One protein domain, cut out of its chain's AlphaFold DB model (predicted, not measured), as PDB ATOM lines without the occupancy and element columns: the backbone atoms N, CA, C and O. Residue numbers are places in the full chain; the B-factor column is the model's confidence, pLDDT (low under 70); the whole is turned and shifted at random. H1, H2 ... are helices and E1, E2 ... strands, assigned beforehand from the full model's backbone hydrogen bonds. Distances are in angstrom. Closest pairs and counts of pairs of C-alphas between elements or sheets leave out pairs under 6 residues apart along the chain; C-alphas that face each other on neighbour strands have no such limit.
ATOM      1  N   ARG A 238     -28.362 -22.795 -19.844       92.62
ATOM      2  CA  ARG A 238     -27.776 -23.359 -21.070       92.62
ATOM      3  C   ARG A 238     -27.091 -24.681 -20.751       92.62
ATOM      4  O   ARG A 238     -26.291 -24.755 -19.821       92.62
ATOM      5  N   VAL A 239     -27.360 -25.693 -21.569       90.69
ATOM      6  CA  VAL A 239     -26.639 -26.968 -21.578       90.69
ATOM      7  C   VAL A 239     -26.156 -27.215 -23.004       90.69
ATOM      8  O   VAL A 239     -26.970 -27.412 -23.903       90.69
ATOM      9  N   GLN A 240     -24.838 -27.207 -23.204       87.19
ATOM     10  CA  GLN A 240     -24.185 -27.480 -24.489       87.19
ATOM     11  C   GLN A 240     -23.291 -28.724 -24.369       87.19
ATOM     12  O   GLN A 240     -22.744 -29.009 -23.303       87.19
ATOM     13  N   GLN A 241     -23.117 -29.451 -25.469       82.19
ATOM     14  CA  GLN A 241     -22.132 -30.523 -25.609       82.19
ATOM     15  C   GLN A 241     -21.196 -30.174 -26.773       82.19
ATOM     16  O   GLN A 241     -21.662 -29.670 -27.794       82.19
ATOM     17  N   ASP A 242     -19.891 -30.386 -26.602       72.12
ATOM     18  CA  ASP A 242     -18.875 -30.060 -27.619       72.12
ATOM     19  C   ASP A 242     -18.671 -31.205 -28.637       72.12
ATOM     20  O   ASP A 242     -18.260 -30.973 -29.776       72.12
ATOM     21  N   ASP A 243     -19.018 -32.444 -28.259       66.75
ATOM     22  CA  ASP A 243     -19.044 -33.574 -29.194       66.75
ATOM     23  C   ASP A 243     -20.255 -33.517 -30.142       66.75
ATOM     24  O   ASP A 243     -21.405 -33.339 -29.738       66.75
ATOM     25  N   LYS A 244     -19.962 -33.748 -31.423       62.06
ATOM     26  CA  LYS A 244     -20.879 -33.658 -32.564       62.06
ATOM     27  C   LYS A 244     -21.372 -35.023 -33.041       62.06
ATOM     28  O   LYS A 244     -22.283 -35.075 -33.873       62.06
ATOM     29  N   SER A 245     -20.796 -36.111 -32.515       51.81
ATOM     30  CA  SER A 245     -21.079 -37.490 -32.931       51.81
ATOM     31  C   SER A 245     -22.479 -37.981 -32.528       51.81
ATOM     32  O   SER A 245     -23.044 -38.874 -33.168       51.81
ATOM     33  N   ALA A 246     -23.064 -37.388 -31.482       57.19
ATOM     34  CA  ALA A 246     -24.308 -37.841 -30.873       57.19
ATOM     35  C   ALA A 246     -25.538 -37.666 -31.793       57.19
ATOM     36  O   ALA A 246     -25.909 -36.563 -32.193       57.19
ATOM     37  N   VAL A 247     -26.234 -38.770 -32.095       55.47
ATOM     38  CA  VAL A 247     -27.379 -38.782 -33.024       55.47
ATOM     39  C   VAL A 247     -28.711 -38.568 -32.296       55.47
ATOM     40  O   VAL A 247     -29.196 -39.453 -31.592       55.47
ATOM     41  N   VAL A 248     -29.367 -37.434 -32.553       57.44
ATOM     42  CA  VAL A 248     -30.739 -37.161 -32.084       57.44
ATOM     43  C   VAL A 248     -31.782 -37.751 -33.045       57.44
ATOM     44  O   VAL A 248     -31.807 -37.424 -34.235       57.44
ATOM     45  N   GLY A 249     -32.718 -38.544 -32.510       50.22
ATOM     46  CA  GLY A 249     -34.000 -38.834 -33.170       50.22
ATOM     47  C   GLY A 249     -34.075 -40.086 -34.057       50.22
ATOM     48  O   GLY A 249     -34.855 -40.093 -35.008       50.22
ATOM     49  N   SER A 250     -33.302 -41.140 -33.774       47.91
ATOM     50  CA  SER A 250     -33.461 -42.470 -34.405       47.91
ATOM     51  C   SER A 250     -34.269 -43.469 -33.558       47.91
ATOM     52  O   SER A 250     -34.863 -44.406 -34.097       47.91
ATOM     53  N   THR A 251     -34.317 -43.284 -32.238       47.31
ATOM     54  CA  THR A 251     -35.000 -44.172 -31.290       47.31
ATOM     55  C   THR A 251     -36.480 -43.815 -31.142       47.31
ATOM     56  O   THR A 251     -36.857 -42.659 -30.954       47.31
ATOM     57  N   PRO A 261     -42.091 -35.011 -10.770       55.06
ATOM     58  CA  PRO A 261     -42.587 -33.919  -9.939       55.06
ATOM     59  C   PRO A 261     -41.533 -32.809  -9.801       55.06
ATOM     60  O   PRO A 261     -40.858 -32.700  -8.779       55.06
ATOM     61  N   LEU A 262     -41.401 -31.953 -10.819       61.59
ATOM     62  CA  LEU A 262     -40.598 -30.729 -10.704       61.59
ATOM     63  C   LEU A 262     -41.303 -29.721  -9.783       61.59
ATOM     64  O   LEU A 262     -42.277 -29.069 -10.165       61.59
ATOM     65  N   HIS A 263     -40.808 -29.585  -8.554       54.81
ATOM     66  CA  HIS A 263     -41.387 -28.710  -7.538       54.81
ATOM     67  C   HIS A 263     -40.727 -27.322  -7.530       54.81
ATOM     68  O   HIS A 263     -39.568 -27.193  -7.169       54.81
ATOM     69  N   HIS A 264     -41.511 -26.282  -7.844       59.56
ATOM     70  CA  HIS A 264     -41.183 -24.856  -7.647       59.56
ATOM     71  C   HIS A 264     -39.859 -24.379  -8.276       59.56
ATOM     72  O   HIS A 264     -38.849 -24.227  -7.599       59.56
ATOM     73  N   HIS A 265     -39.904 -24.055  -9.570       73.94
ATOM     74  CA  HIS A 265     -38.773 -23.496 -10.314       73.94
ATOM     75  C   HIS A 265     -39.155 -22.192 -11.038       73.94
ATOM     76  O   HIS A 265     -40.326 -21.931 -11.333       73.94
ATOM     77  N   HIS A 266     -38.160 -21.348 -11.317       82.00
ATOM     78  CA  HIS A 266     -38.338 -20.002 -11.888       82.00
ATOM     79  C   HIS A 266     -37.603 -19.796 -13.224       82.00
ATOM     80  O   HIS A 266     -37.255 -18.666 -13.588       82.00
ATOM     81  N   LEU A 267     -37.404 -20.891 -13.961       89.31
ATOM     82  CA  LEU A 267     -36.756 -20.914 -15.268       89.31
ATOM     83  C   LEU A 267     -37.615 -20.197 -16.324       89.31
ATOM     84  O   LEU A 267     -38.801 -20.485 -16.488       89.31
ATOM     85  N   LYS A 268     -37.002 -19.246 -17.037       90.62
ATOM     86  CA  LYS A 268     -37.630 -18.400 -18.073       90.62
ATOM     87  C   LYS A 268     -36.978 -18.577 -19.445       90.62
ATOM     88  O   LYS A 268     -37.620 -18.287 -20.454       90.62
ATOM     89  N   VAL A 269     -35.724 -19.018 -19.483       93.19
ATOM     90  CA  VAL A 269     -34.945 -19.234 -20.707       93.19
ATOM     91  C   VAL A 269     -34.239 -20.582 -20.601       93.19
ATOM     92  O   VAL A 269     -33.565 -20.846 -19.605       93.19
ATOM     93  N   PHE A 270     -34.391 -21.434 -21.615       94.50
ATOM     94  CA  PHE A 270     -33.721 -22.732 -21.671       94.50
ATOM     95  C   PHE A 270     -33.061 -22.945 -23.035       94.50
ATOM     96  O   PHE A 270     -33.741 -22.968 -24.060       94.50
ATOM     97  N   HIS A 271     -31.737 -23.111 -23.040       92.31
ATOM     98  CA  HIS A 271     -30.959 -23.447 -24.232       92.31
ATOM     99  C   HIS A 271     -30.523 -24.912 -24.147       92.31
ATOM    100  O   HIS A 271     -29.575 -25.260 -23.437       92.31
ATOM    101  N   ALA A 272     -31.238 -25.773 -24.863       90.94
ATOM    102  CA  ALA A 272     -31.002 -27.208 -24.932       90.94
ATOM    103  C   ALA A 272     -30.162 -27.539 -26.178       90.94
ATOM    104  O   ALA A 272     -30.629 -28.158 -27.133       90.94
ATOM    105  N   GLU A 273     -28.909 -27.086 -26.160       88.00
ATOM    106  CA  GLU A 273     -27.933 -27.212 -27.255       88.00
ATOM    107  C   GLU A 273     -27.191 -28.567 -27.233       88.00
ATOM    108  O   GLU A 273     -26.368 -28.858 -28.101       88.00
ATOM    109  N   ALA A 274     -27.469 -29.410 -26.234       85.06
ATOM    110  CA  ALA A 274     -26.812 -30.693 -26.024       85.06
ATOM    111  C   ALA A 274     -27.678 -31.893 -26.486       85.06
ATOM    112  O   ALA A 274     -28.756 -32.122 -25.927       85.06
ATOM    113  N   PRO A 275     -27.208 -32.716 -27.448       82.69
ATOM    114  CA  PRO A 275     -27.964 -33.832 -28.037       82.69
ATOM    115  C   PRO A 275     -28.549 -34.842 -27.046       82.69
ATOM    116  O   PRO A 275     -29.657 -35.348 -27.242       82.69
ATOM    117  N   PHE A 276     -27.806 -35.156 -25.984       82.56
ATOM    118  CA  PHE A 276     -28.159 -36.210 -25.036       82.56
ATOM    119  C   PHE A 276     -29.410 -35.904 -24.187       82.56
ATOM    120  O   PHE A 276     -30.093 -36.831 -23.755       82.56
ATOM    121  N   LEU A 277     -29.811 -34.630 -24.056       85.25
ATOM    122  CA  LEU A 277     -31.077 -34.227 -23.418       85.25
ATOM    123  C   LEU A 277     -32.321 -34.842 -24.087       85.25
ATOM    124  O   LEU A 277     -33.395 -34.895 -23.482       85.25
ATOM    125  N   PHE A 278     -32.180 -35.309 -25.329       84.75
ATOM    126  CA  PHE A 278     -33.237 -35.908 -26.143       84.75
ATOM    127  C   PHE A 278     -33.068 -37.429 -26.318       84.75
ATOM    128  O   PHE A 278     -33.818 -38.048 -27.075       84.75
ATOM    129  N   GLN A 279     -32.113 -38.052 -25.616       81.31
ATOM    130  CA  GLN A 279     -32.011 -39.510 -25.521       81.31
ATOM    131  C   GLN A 279     -33.141 -40.073 -24.632       81.31
ATOM    132  O   GLN A 279     -33.586 -39.383 -23.710       81.31
ATOM    133  N   PRO A 280     -33.617 -41.317 -24.860       78.44
ATOM    134  CA  PRO A 280     -34.804 -41.861 -24.182       78.44
ATOM    135  C   PRO A 280     -34.746 -41.849 -22.648       78.44
ATOM    136  O   PRO A 280     -35.785 -41.804 -21.997       78.44
ATOM    137  N   GLU A 281     -33.543 -41.872 -22.076       79.81
ATOM    138  CA  GLU A 281     -33.291 -41.930 -20.635       79.81
ATOM    139  C   GLU A 281     -33.435 -40.579 -19.919       79.81
ATOM    140  O   GLU A 281     -33.678 -40.559 -18.711       79.81
ATOM    141  N   ILE A 282     -33.257 -39.463 -20.635       83.38
ATOM    142  CA  ILE A 282     -33.283 -38.090 -20.093       83.38
ATOM    143  C   ILE A 282     -34.469 -37.301 -20.665       83.38
ATOM    144  O   ILE A 282     -35.037 -36.457 -19.975       83.38
ATOM    145  N   PHE A 283     -34.933 -37.636 -21.873       85.88
ATOM    146  CA  PHE A 283     -36.078 -36.994 -22.520       85.88
ATOM    147  C   PHE A 283     -37.347 -36.864 -21.645       85.88
ATOM    148  O   PHE A 283     -37.983 -35.814 -21.730       85.88
ATOM    149  N   PRO A 284     -37.738 -37.833 -20.785       86.12
ATOM    150  CA  PRO A 284     -38.875 -37.658 -19.877       86.12
ATOM    151  C   PRO A 284     -38.709 -36.469 -18.915       86.12
ATOM    152  O   PRO A 284     -39.651 -35.695 -18.741       86.12
ATOM    153  N   TRP A 285     -37.502 -36.276 -18.371       87.19
ATOM    154  CA  TRP A 285     -37.155 -35.123 -17.537       87.19
ATOM    155  C   TRP A 285     -37.130 -33.832 -18.369       87.19
ATOM    156  O   TRP A 285     -37.802 -32.868 -18.012       87.19
ATOM    157  N   THR A 286     -36.476 -33.832 -19.539       89.44
ATOM    158  CA  THR A 286     -36.405 -32.660 -20.438       89.44
ATOM    159  C   THR A 286     -37.798 -32.187 -20.865       89.44
ATOM    160  O   THR A 286     -38.091 -30.992 -20.870       89.44
ATOM    161  N   ARG A 287     -38.692 -33.132 -21.181       88.81
ATOM    162  CA  ARG A 287     -40.099 -32.877 -21.506       88.81
ATOM    163  C   ARG A 287     -40.871 -32.334 -20.305       88.81
ATOM    164  O   ARG A 287     -41.688 -31.436 -20.482       88.81
ATOM    165  N   CYS A 288     -40.641 -32.872 -19.107       87.19
ATOM    166  CA  CYS A 288     -41.265 -32.360 -17.891       87.19
ATOM    167  C   CYS A 288     -40.839 -30.913 -17.615       87.19
ATOM    168  O   CYS A 288     -41.709 -30.067 -17.412       87.19
ATOM    169  N   LEU A 289     -39.539 -30.608 -17.695       88.44
ATOM    170  CA  LEU A 289     -39.016 -29.253 -17.513       88.44
ATOM    171  C   LEU A 289     -39.670 -28.280 -18.492       88.44
ATOM    172  O   LEU A 289     -40.311 -27.324 -18.070       88.44
ATOM    173  N   ILE A 290     -39.588 -28.571 -19.793       89.56
ATOM    174  CA  ILE A 290     -40.138 -27.709 -20.845       89.56
ATOM    175  C   ILE A 290     -41.648 -27.471 -20.656       89.56
ATOM    176  O   ILE A 290     -42.107 -26.351 -20.859       89.56
ATOM    177  N   ASN A 291     -42.409 -28.485 -20.226       88.81
ATOM    178  CA  ASN A 291     -43.868 -28.388 -20.091       88.81
ATOM    179  C   ASN A 291     -44.359 -27.810 -18.751       88.81
ATOM    180  O   ASN A 291     -45.531 -27.452 -18.648       88.81
ATOM    181  N   SER A 292     -43.511 -27.761 -17.720       84.81
ATOM    182  CA  SER A 292     -43.852 -27.213 -16.394       84.81
ATOM    183  C   SER A 292     -43.253 -25.825 -16.137       84.81
ATOM    184  O   SER A 292     -43.771 -25.074 -15.310       84.81
ATOM    185  N   SER A 293     -42.200 -25.454 -16.871       84.75
ATOM    186  CA  SER A 293     -41.576 -24.133 -16.820       84.75
ATOM    187  C   SER A 293     -42.403 -23.066 -17.542       84.75
ATOM    188  O   SER A 293     -42.855 -23.253 -18.671       84.75
ATOM    189  N   ASN A 294     -42.479 -21.867 -16.957       87.69
ATOM    190  CA  ASN A 294     -42.978 -20.666 -17.641       87.69
ATOM    191  C   ASN A 294     -41.891 -20.054 -18.552       87.69
ATOM    192  O   ASN A 294     -41.513 -18.887 -18.405       87.69
ATOM    193  N   LEU A 295     -41.370 -20.860 -19.488       91.00
ATOM    194  CA  LEU A 295     -40.370 -20.416 -20.459       91.00
ATOM    195  C   LEU A 295     -40.953 -19.341 -21.375       91.00
ATOM    196  O   LEU A 295     -42.022 -19.515 -21.955       91.00
ATOM    197  N   ARG A 296     -40.191 -18.261 -21.545       92.69
ATOM    198  CA  ARG A 296     -40.381 -17.236 -22.577       92.69
ATOM    199  C   ARG A 296     -39.514 -17.502 -23.800       92.69
ATOM    200  O   ARG A 296     -39.916 -17.143 -24.902       92.69
ATOM    201  N   GLN A 297     -38.355 -18.132 -23.610       93.69
ATOM    202  CA  GLN A 297     -37.443 -18.509 -24.686       93.69
ATOM    203  C   GLN A 297     -37.013 -19.975 -24.554       93.69
ATOM    204  O   GLN A 297     -36.639 -20.425 -23.467       93.69
ATOM    205  N   LEU A 298     -37.059 -20.693 -25.676       94.19
ATOM    206  CA  LEU A 298     -36.593 -22.069 -25.825       94.19
ATOM    207  C   LEU A 298     -35.700 -22.153 -27.067       94.19
ATOM    208  O   LEU A 298     -36.181 -21.940 -28.181       94.19
ATOM    209  N   ASP A 299     -34.427 -22.491 -26.865       91.38
ATOM    210  CA  ASP A 299     -33.447 -22.624 -27.942       91.38
ATOM    211  C   ASP A 299     -33.016 -24.095 -28.098       91.38
ATOM    212  O   ASP A 299     -32.596 -24.743 -27.138       91.38
ATOM    213  N   LEU A 300     -33.129 -24.622 -29.318       89.06
ATOM    214  CA  LEU A 300     -32.943 -26.028 -29.700       89.06
ATOM    215  C   LEU A 300     -31.876 -26.149 -30.809       89.06
ATOM    216  O   LEU A 300     -32.150 -26.617 -31.917       89.06
ATOM    217  N   GLN A 301     -30.660 -25.675 -30.521       82.50
ATOM    218  CA  GLN A 301     -29.522 -25.643 -31.453       82.50
ATOM    219  C   GLN A 301     -28.482 -26.734 -31.125       82.50
ATOM    220  O   GLN A 301     -27.418 -26.461 -30.573       82.50
ATOM    221  N   CYS A 302     -28.784 -27.994 -31.452       73.94
ATOM    222  CA  CYS A 302     -27.841 -29.102 -31.248       73.94
ATOM    223  C   CYS A 302     -26.728 -29.095 -32.311       73.94
ATOM    224  O   CYS A 302     -26.997 -29.349 -33.486       73.94
ATOM    225  N   GLN A 303     -25.471 -28.886 -31.902       67.12
ATOM    226  CA  GLN A 303     -24.302 -28.804 -32.798       67.12
ATOM    227  C   GLN A 303     -23.798 -30.181 -33.288       67.12
ATOM    228  O   GLN A 303     -22.643 -30.546 -33.102       67.12
ATOM    229  N   THR A 304     -24.669 -30.966 -33.921       63.97
ATOM    230  CA  THR A 304     -24.387 -32.339 -34.387       63.97
ATOM    231  C   THR A 304     -23.969 -32.405 -35.854       63.97
ATOM    232  O   THR A 304     -24.553 -31.705 -36.683       63.97
ATOM    233  N   ASP A 305     -23.096 -33.352 -36.217       59.38
ATOM    234  CA  ASP A 305     -22.648 -33.584 -37.609       59.38
ATOM    235  C   ASP A 305     -23.790 -33.966 -38.576       59.38
ATOM    236  O   ASP A 305     -23.648 -33.904 -39.800       59.38
ATOM    237  N   ARG A 306     -24.948 -34.375 -38.042       62.69
ATOM    238  CA  ARG A 306     -26.187 -34.602 -38.795       62.69
ATOM    239  C   ARG A 306     -27.343 -33.890 -38.093       62.69
ATOM    240  O   ARG A 306     -27.677 -34.312 -36.989       62.69
ATOM    241  N   PRO A 307     -28.014 -32.903 -38.719       63.97
ATOM    242  CA  PRO A 307     -29.026 -32.094 -38.044       63.97
ATOM    243  C   PRO A 307     -30.126 -32.949 -37.378       63.97
ATOM    244  O   PRO A 307     -30.637 -33.888 -38.017       63.97
ATOM    245  N   PRO A 308     -30.517 -32.637 -36.127       69.50
ATOM    246  CA  PRO A 308     -31.491 -33.404 -35.341       69.50
ATOM    247  C   PRO A 308     -32.865 -33.442 -36.022       69.50
ATOM    248  O   PRO A 308     -33.202 -32.550 -36.796       69.50
ATOM    249  N   SER A 309     -33.672 -34.475 -35.757       78.62
ATOM    250  CA  SER A 309     -35.038 -34.582 -36.306       78.62
ATOM    251  C   SER A 309     -36.080 -34.134 -35.278       78.62
ATOM    252  O   SER A 309     -36.484 -34.911 -34.411       78.62
ATOM    253  N   TRP A 310     -36.531 -32.884 -35.372       83.88
ATOM    254  CA  TRP A 310     -37.427 -32.278 -34.377       83.88
ATOM    255  C   TRP A 310     -38.902 -32.670 -34.539       83.88
ATOM    256  O   TRP A 310     -39.668 -32.587 -33.578       83.88
ATOM    257  N   SER A 311     -39.302 -33.165 -35.716       78.69
ATOM    258  CA  SER A 311     -40.694 -33.515 -36.047       78.69
ATOM    259  C   SER A 311     -41.337 -34.571 -35.136       78.69
ATOM    260  O   SER A 311     -42.561 -34.622 -35.038       78.69
ATOM    261  N   HIS A 312     -40.536 -35.400 -34.456       78.31
ATOM    262  CA  HIS A 312     -41.011 -36.393 -33.480       78.31
ATOM    263  C   HIS A 312     -40.919 -35.921 -32.019       78.31
ATOM    264  O   HIS A 312     -41.416 -36.605 -31.134       78.31
ATOM    265  N   ILE A 313     -40.286 -34.773 -31.761       83.62
ATOM    266  CA  ILE A 313     -40.007 -34.253 -30.415       83.62
ATOM    267  C   ILE A 313     -40.977 -33.113 -30.068       83.62
ATOM    268  O   ILE A 313     -41.667 -33.188 -29.054       83.62
ATOM    269  N   LEU A 314     -41.121 -32.117 -30.952       86.44
ATOM    270  CA  LEU A 314     -42.018 -30.964 -30.758       86.44
ATOM    271  C   LEU A 314     -43.489 -31.313 -30.425       86.44
ATOM    272  O   LEU A 314     -44.086 -30.593 -29.621       86.44
ATOM    273  N   PRO A 315     -44.108 -32.396 -30.949       86.94
ATOM    274  CA  PRO A 315     -45.472 -32.771 -30.561       86.94
ATOM    275  C   PRO A 315     -45.646 -33.020 -29.053       86.94
ATOM    276  O   PRO A 315     -46.734 -32.803 -28.521       86.94
ATOM    277  N   HIS A 316     -44.582 -33.433 -28.358       85.12
ATOM    278  CA  HIS A 316     -44.593 -33.745 -26.927       85.12
ATOM    279  C   HIS A 316     -44.419 -32.528 -26.004       85.12
ATOM    280  O   HIS A 316     -44.606 -32.680 -24.788       85.12
ATOM    281  N   PHE A 317     -44.071 -31.364 -26.566       88.88
ATOM    282  CA  PHE A 317     -43.879 -30.111 -25.840       88.88
ATOM    283  C   PHE A 317     -45.133 -29.225 -25.867       88.88
ATOM    284  O   PHE A 317     -45.781 -29.091 -26.912       88.88
ATOM    285  N   THR A 318     -45.425 -28.612 -24.717       87.75
ATOM    286  CA  THR A 318     -46.542 -27.687 -24.475       87.75
ATOM    287  C   THR A 318     -46.053 -26.553 -23.567       87.75
ATOM    288  O   THR A 318     -45.887 -26.762 -22.371       87.75
ATOM    289  N   VAL A 319     -45.804 -25.367 -24.128       87.38
ATOM    290  CA  VAL A 319     -45.125 -24.235 -23.472       87.38
ATOM    291  C   VAL A 319     -45.963 -22.955 -23.642       87.38
ATOM    292  O   VAL A 319     -45.709 -22.158 -24.545       87.38
ATOM    293  N   PRO A 320     -47.007 -22.733 -22.820       81.56
ATOM    294  CA  PRO A 320     -48.015 -21.699 -23.084       81.56
ATOM    295  C   PRO A 320     -47.498 -20.254 -22.972       81.56
ATOM    296  O   PRO A 320     -48.131 -19.342 -23.495       81.56
ATOM    297  N   SER A 321     -46.359 -20.035 -22.306       87.38
ATOM    298  CA  SER A 321     -45.743 -18.711 -22.103       87.38
ATOM    299  C   SER A 321     -44.645 -18.354 -23.120       87.38
ATOM    300  O   SER A 321     -43.978 -17.328 -22.961       87.38
ATOM    301  N   LEU A 322     -44.436 -19.193 -24.143       91.81
ATOM    302  CA  LEU A 322     -43.329 -19.061 -25.091       91.81
ATOM    303  C   LEU A 322     -43.521 -17.858 -26.029       91.81
ATOM    304  O   LEU A 322     -44.505 -17.789 -26.758       91.81
ATOM    305  N   ASP A 323     -42.548 -16.945 -26.040       92.12
ATOM    306  CA  ASP A 323     -42.478 -15.762 -26.913       92.12
ATOM    307  C   ASP A 323     -41.430 -15.948 -28.028       92.12
ATOM    308  O   ASP A 323     -41.641 -15.528 -29.167       92.12
ATOM    309  N   THR A 324     -40.320 -16.625 -27.720       92.56
ATOM    310  CA  THR A 324     -39.193 -16.847 -28.633       92.56
ATOM    311  C   THR A 324     -38.868 -18.337 -28.770       92.56
ATOM    312  O   THR A 324     -38.557 -19.004 -27.785       92.56
ATOM    313  N   LEU A 325     -38.878 -18.843 -30.004       92.81
ATOM    314  CA  LEU A 325     -38.394 -20.177 -30.371       92.81
ATOM    315  C   LEU A 325     -37.170 -20.045 -31.287       92.81
ATOM    316  O   LEU A 325     -37.248 -19.406 -32.339       92.81
ATOM    317  N   ASP A 326     -36.065 -20.680 -30.909       91.19
ATOM    318  CA  ASP A 326     -34.879 -20.865 -31.750       91.19
ATOM    319  C   ASP A 326     -34.676 -22.365 -31.994       91.19
ATOM    320  O   ASP A 326     -34.743 -23.154 -31.053       91.19
ATOM    321  N   ILE A 327     -34.480 -22.800 -33.239       88.94
ATOM    322  CA  ILE A 327     -34.412 -24.230 -33.564       88.94
ATOM    323  C   ILE A 327     -33.495 -24.505 -34.755       88.94
ATOM    324  O   ILE A 327     -33.638 -23.902 -35.813       88.94
ATOM    325  N   GLU A 328     -32.564 -25.449 -34.630       84.69
ATOM    326  CA  GLU A 328     -31.708 -25.861 -35.748       84.69
ATOM    327  C   GLU A 328     -31.819 -27.366 -35.985       84.69
ATOM    328  O   GLU A 328     -31.599 -28.169 -35.079       84.69
ATOM    329  N   GLY A 329     -32.216 -27.771 -37.195       77.19
ATOM    330  CA  GLY A 329     -32.378 -29.185 -37.520       77.19
ATOM    331  C   GLY A 329     -33.239 -29.496 -38.743       77.19
ATOM    332  O   GLY A 329     -33.609 -28.642 -39.545       77.19
ATOM    333  N   ARG A 330     -33.585 -30.774 -38.885       74.62
ATOM    334  CA  ARG A 330     -34.588 -31.254 -39.840       74.62
ATOM    335  C   ARG A 330     -35.967 -31.126 -39.204       74.62
ATOM    336  O   ARG A 330     -36.259 -31.759 -38.188       74.62
ATOM    337  N   LEU A 331     -36.803 -30.306 -39.829       76.56
ATOM    338  CA  LEU A 331     -38.124 -29.935 -39.353       76.56
ATOM    339  C   LEU A 331     -39.094 -29.921 -40.538       76.56
ATOM    340  O   LEU A 331     -38.826 -29.331 -41.579       76.56
ATOM    341  N   THR A 332     -40.231 -30.594 -40.399       79.75
ATOM    342  CA  THR A 332     -41.311 -30.543 -41.394       79.75
ATOM    343  C   THR A 332     -42.227 -29.360 -41.114       79.75
ATOM    344  O   THR A 332     -42.612 -29.161 -39.961       79.75
ATOM    345  N   ILE A 333     -42.652 -28.639 -42.161       78.38
ATOM    346  CA  ILE A 333     -43.592 -27.502 -42.057       78.38
ATOM    347  C   ILE A 333     -44.819 -27.896 -41.219       78.38
ATOM    348  O   ILE A 333     -45.193 -27.177 -40.304       78.38
ATOM    349  N   LEU A 334     -45.373 -29.091 -41.464       79.06
ATOM    350  CA  LEU A 334     -46.526 -29.649 -40.746       79.06
ATOM    351  C   LEU A 334     -46.286 -29.869 -39.241       79.06
ATOM    352  O   LEU A 334     -47.215 -29.759 -38.448       79.06
ATOM    353  N   SER A 335     -45.056 -30.185 -38.825       81.56
ATOM    354  CA  SER A 335     -44.731 -30.333 -37.398       81.56
ATOM    355  C   SER A 335     -44.504 -28.981 -36.732       81.56
ATOM    356  O   SER A 335     -44.809 -28.833 -35.554       81.56
ATOM    357  N   LEU A 336     -43.995 -27.999 -37.481       84.81
ATOM    358  CA  LEU A 336     -43.844 -26.624 -37.016       84.81
ATOM    359  C   LEU A 336     -45.197 -25.902 -36.932       84.81
ATOM    360  O   LEU A 336     -45.446 -25.221 -35.945       84.81
ATOM    361  N   SER A 337     -46.100 -26.097 -37.898       80.31
ATOM    362  CA  SER A 337     -47.437 -25.493 -37.878       80.31
ATOM    363  C   SER A 337     -48.283 -26.031 -36.728       80.31
ATOM    364  O   SER A 337     -48.782 -25.245 -35.932       80.31
ATOM    365  N   VAL A 338     -48.345 -27.356 -36.550       84.56
ATOM    366  CA  VAL A 338     -49.011 -27.995 -35.398       84.56
ATOM    367  C   VAL A 338     -48.310 -27.664 -34.071       84.56
ATOM    368  O   VAL A 338     -48.922 -27.739 -33.005       84.56
ATOM    369  N   PHE A 339     -47.033 -27.266 -34.085       87.69
ATOM    370  CA  PHE A 339     -46.402 -26.706 -32.894       87.69
ATOM    371  C   PHE A 339     -46.869 -25.271 -32.619       87.69
ATOM    372  O   PHE A 339     -47.308 -25.010 -31.506       87.69
ATOM    373  N   LEU A 340     -46.799 -24.360 -33.591       85.50
ATOM    374  CA  LEU A 340     -47.081 -22.932 -33.390       85.50
ATOM    375  C   LEU A 340     -48.574 -22.623 -33.213       85.50
ATOM    376  O   LEU A 340     -48.913 -21.744 -32.431       85.50
ATOM    377  N   ASP A 341     -49.467 -23.393 -33.837       83.56
ATOM    378  CA  ASP A 341     -50.922 -23.313 -33.627       83.56
ATOM    379  C   ASP A 341     -51.314 -23.584 -32.158       83.56
ATOM    380  O   ASP A 341     -52.174 -22.916 -31.588       83.56
ATOM    381  N   ARG A 342     -50.584 -24.488 -31.485       86.38
ATOM    382  CA  ARG A 342     -50.720 -24.751 -30.038       86.38
ATOM    383  C   ARG A 342     -50.024 -23.704 -29.152       86.38
ATOM    384  O   ARG A 342     -50.183 -23.755 -27.935       86.38
ATOM    385  N   HIS A 343     -49.257 -22.777 -29.731       88.19
ATOM    386  CA  HIS A 343     -48.451 -21.777 -29.020       88.19
ATOM    387  C   HIS A 343     -48.576 -20.372 -29.651       88.19
ATOM    388  O   HIS A 343     -47.570 -19.791 -30.067       88.19
ATOM    389  N   PRO A 344     -49.783 -19.770 -29.676       82.00
ATOM    390  CA  PRO A 344     -50.029 -18.460 -30.298       82.00
ATOM    391  C   PRO A 344     -49.321 -17.276 -29.607       82.00
ATOM    392  O   PRO A 344     -49.418 -16.145 -30.075       82.00
ATOM    393  N   GLY A 345     -48.611 -17.508 -28.495       84.88
ATOM    394  CA  GLY A 345     -47.748 -16.512 -27.853       84.88
ATOM    395  C   GLY A 345     -46.418 -16.263 -28.576       84.88
ATOM    396  O   GLY A 345     -45.795 -15.228 -28.333       84.88
ATOM    397  N   VAL A 346     -45.985 -17.170 -29.465       89.19
ATOM    398  CA  VAL A 346     -44.674 -17.080 -30.128       89.19
ATOM    399  C   VAL A 346     -44.661 -15.925 -31.128       89.19
ATOM    400  O   VAL A 346     -45.385 -15.930 -32.118       89.19
ATOM    401  N   ARG A 347     -43.786 -14.948 -30.879       89.12
ATOM    402  CA  ARG A 347     -43.578 -13.737 -31.691       89.12
ATOM    403  C   ARG A 347     -42.230 -13.717 -32.399       89.12
ATOM    404  O   ARG A 347     -42.094 -13.041 -33.416       89.12
TER     405      ARG A 347
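What this domain is: This is residues 238 to 251 and 261 to 347 of the 726 residues of an uncharacterized protein of Fomitopsis pinicola (strain FP-58527) (UniProt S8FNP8). A short solenoid: the chain winds in stacked turns, laying four parallel strands, E1 to E4, side by side as one wall and returning past one face of it through H1 and H2, then through residues 302 to 323, which have no named element. H3 lies beyond the E4 end of this stack, and no named helix covers the other face of the wall. The printed part has 101 residues with four named strands and three named helices, in the order E1 E2 H1 H2 E3 E4 H3; the sheet runs E1 E2 E3 E4, all parallel. The class is mixed, helices and strands, though under half of the printed residues, 42 of 101, are in named elements. The whole is compact, with a radius of gyration of the C-alphas of 13.0 A and spans of 33 by 32 by 20 A.

How they stand to each other: The inner strands of the sheet are E2, residues 269 to 273, and E3, residues 297 to 301. They are parallel, with 6 degrees between their directions; N 272 and O 299 are within hydrogen-bond range at 2.8 A, as are N 299 and O 270 at 2.9 A. Beside E3 runs the edge strand E4, residues 324 to 328, parallel to it at 6 degrees, with N 300 and O 326 at 2.8 A and N 328 and O 300 at 3.0 A. The other edge strand is E1, residues 238 to 241, parallel to E2 at 3 degrees, with N 239 and O 271 at 2.9 A. The pairing of E2 is staggered: it pairs with E3 over residues 269 to 271 and with E1 over residues 271 to 273. From edge to edge the strands' lines turn by 2 degrees and the way across the sheet turns by 31 degrees. E2, the helices H1, residues 275 to 278, and H2, residues 283 to 292, and then E3 form a strand-helix-strand unit, two parallel neighbour strands with helices between, whose crossover is right-handed. H1 is on the sheet at a height over the sheet of 8.1 A, and only just over none of its strands: 2 of its 4 C-alphas fall on E1. The closest C-alphas of E1 and H1 are those of Gln 241 and Pro 275, 7.1 A apart. H2 is only just on the sheet, with 5 pairs of C-alphas within 10 A, and only grazes it with residues 286 to 290. H1 and H2 only just touch, and only at the corner by their link, with 3 pairs of C-alphas within 8 A; the closest C-alphas are those of Leu 277 and Phe 283, 5.8 A apart. H3, residues 333 to 341, is not on the sheet, touches no helix, and is apart from H1, H2, E1, E2 and E3. In H2 and H3 every O i to N i+4 pair is within hydrogen-bond range, while H1 is too short for such a pair.

Where its parts are: E1 begins at C-alpha 238, (-27.776, -23.359, -21.070), and is 10.2 A long from first to last C-alpha. E2 measures 12.5 A, E3 12.6 A and E4 13.7 A. H2 is 13.9 A long and begins at C-alpha 283, (-36.078, -36.994, -22.520). H1 measures 6.0 A. H3 is 11.9 A long and ends at C-alpha 341, (-50.922, -23.313, -33.627).

The domain as a whole: The C-alphas farthest apart are those of His 264 and Asp 305, 36.3 A. Residues 252 to 260, in the link from E1 to E2, are cut out, and C-alphas 251 and 261 are 24.9 A apart across the cut. Of the links printed whole, E3 to E4 is long, with 22 residues, and the others are tight. The mean pLDDT of the printed part is 80.6; residues 243 to 251, 261 to 264 and 303 to 308 are under 70.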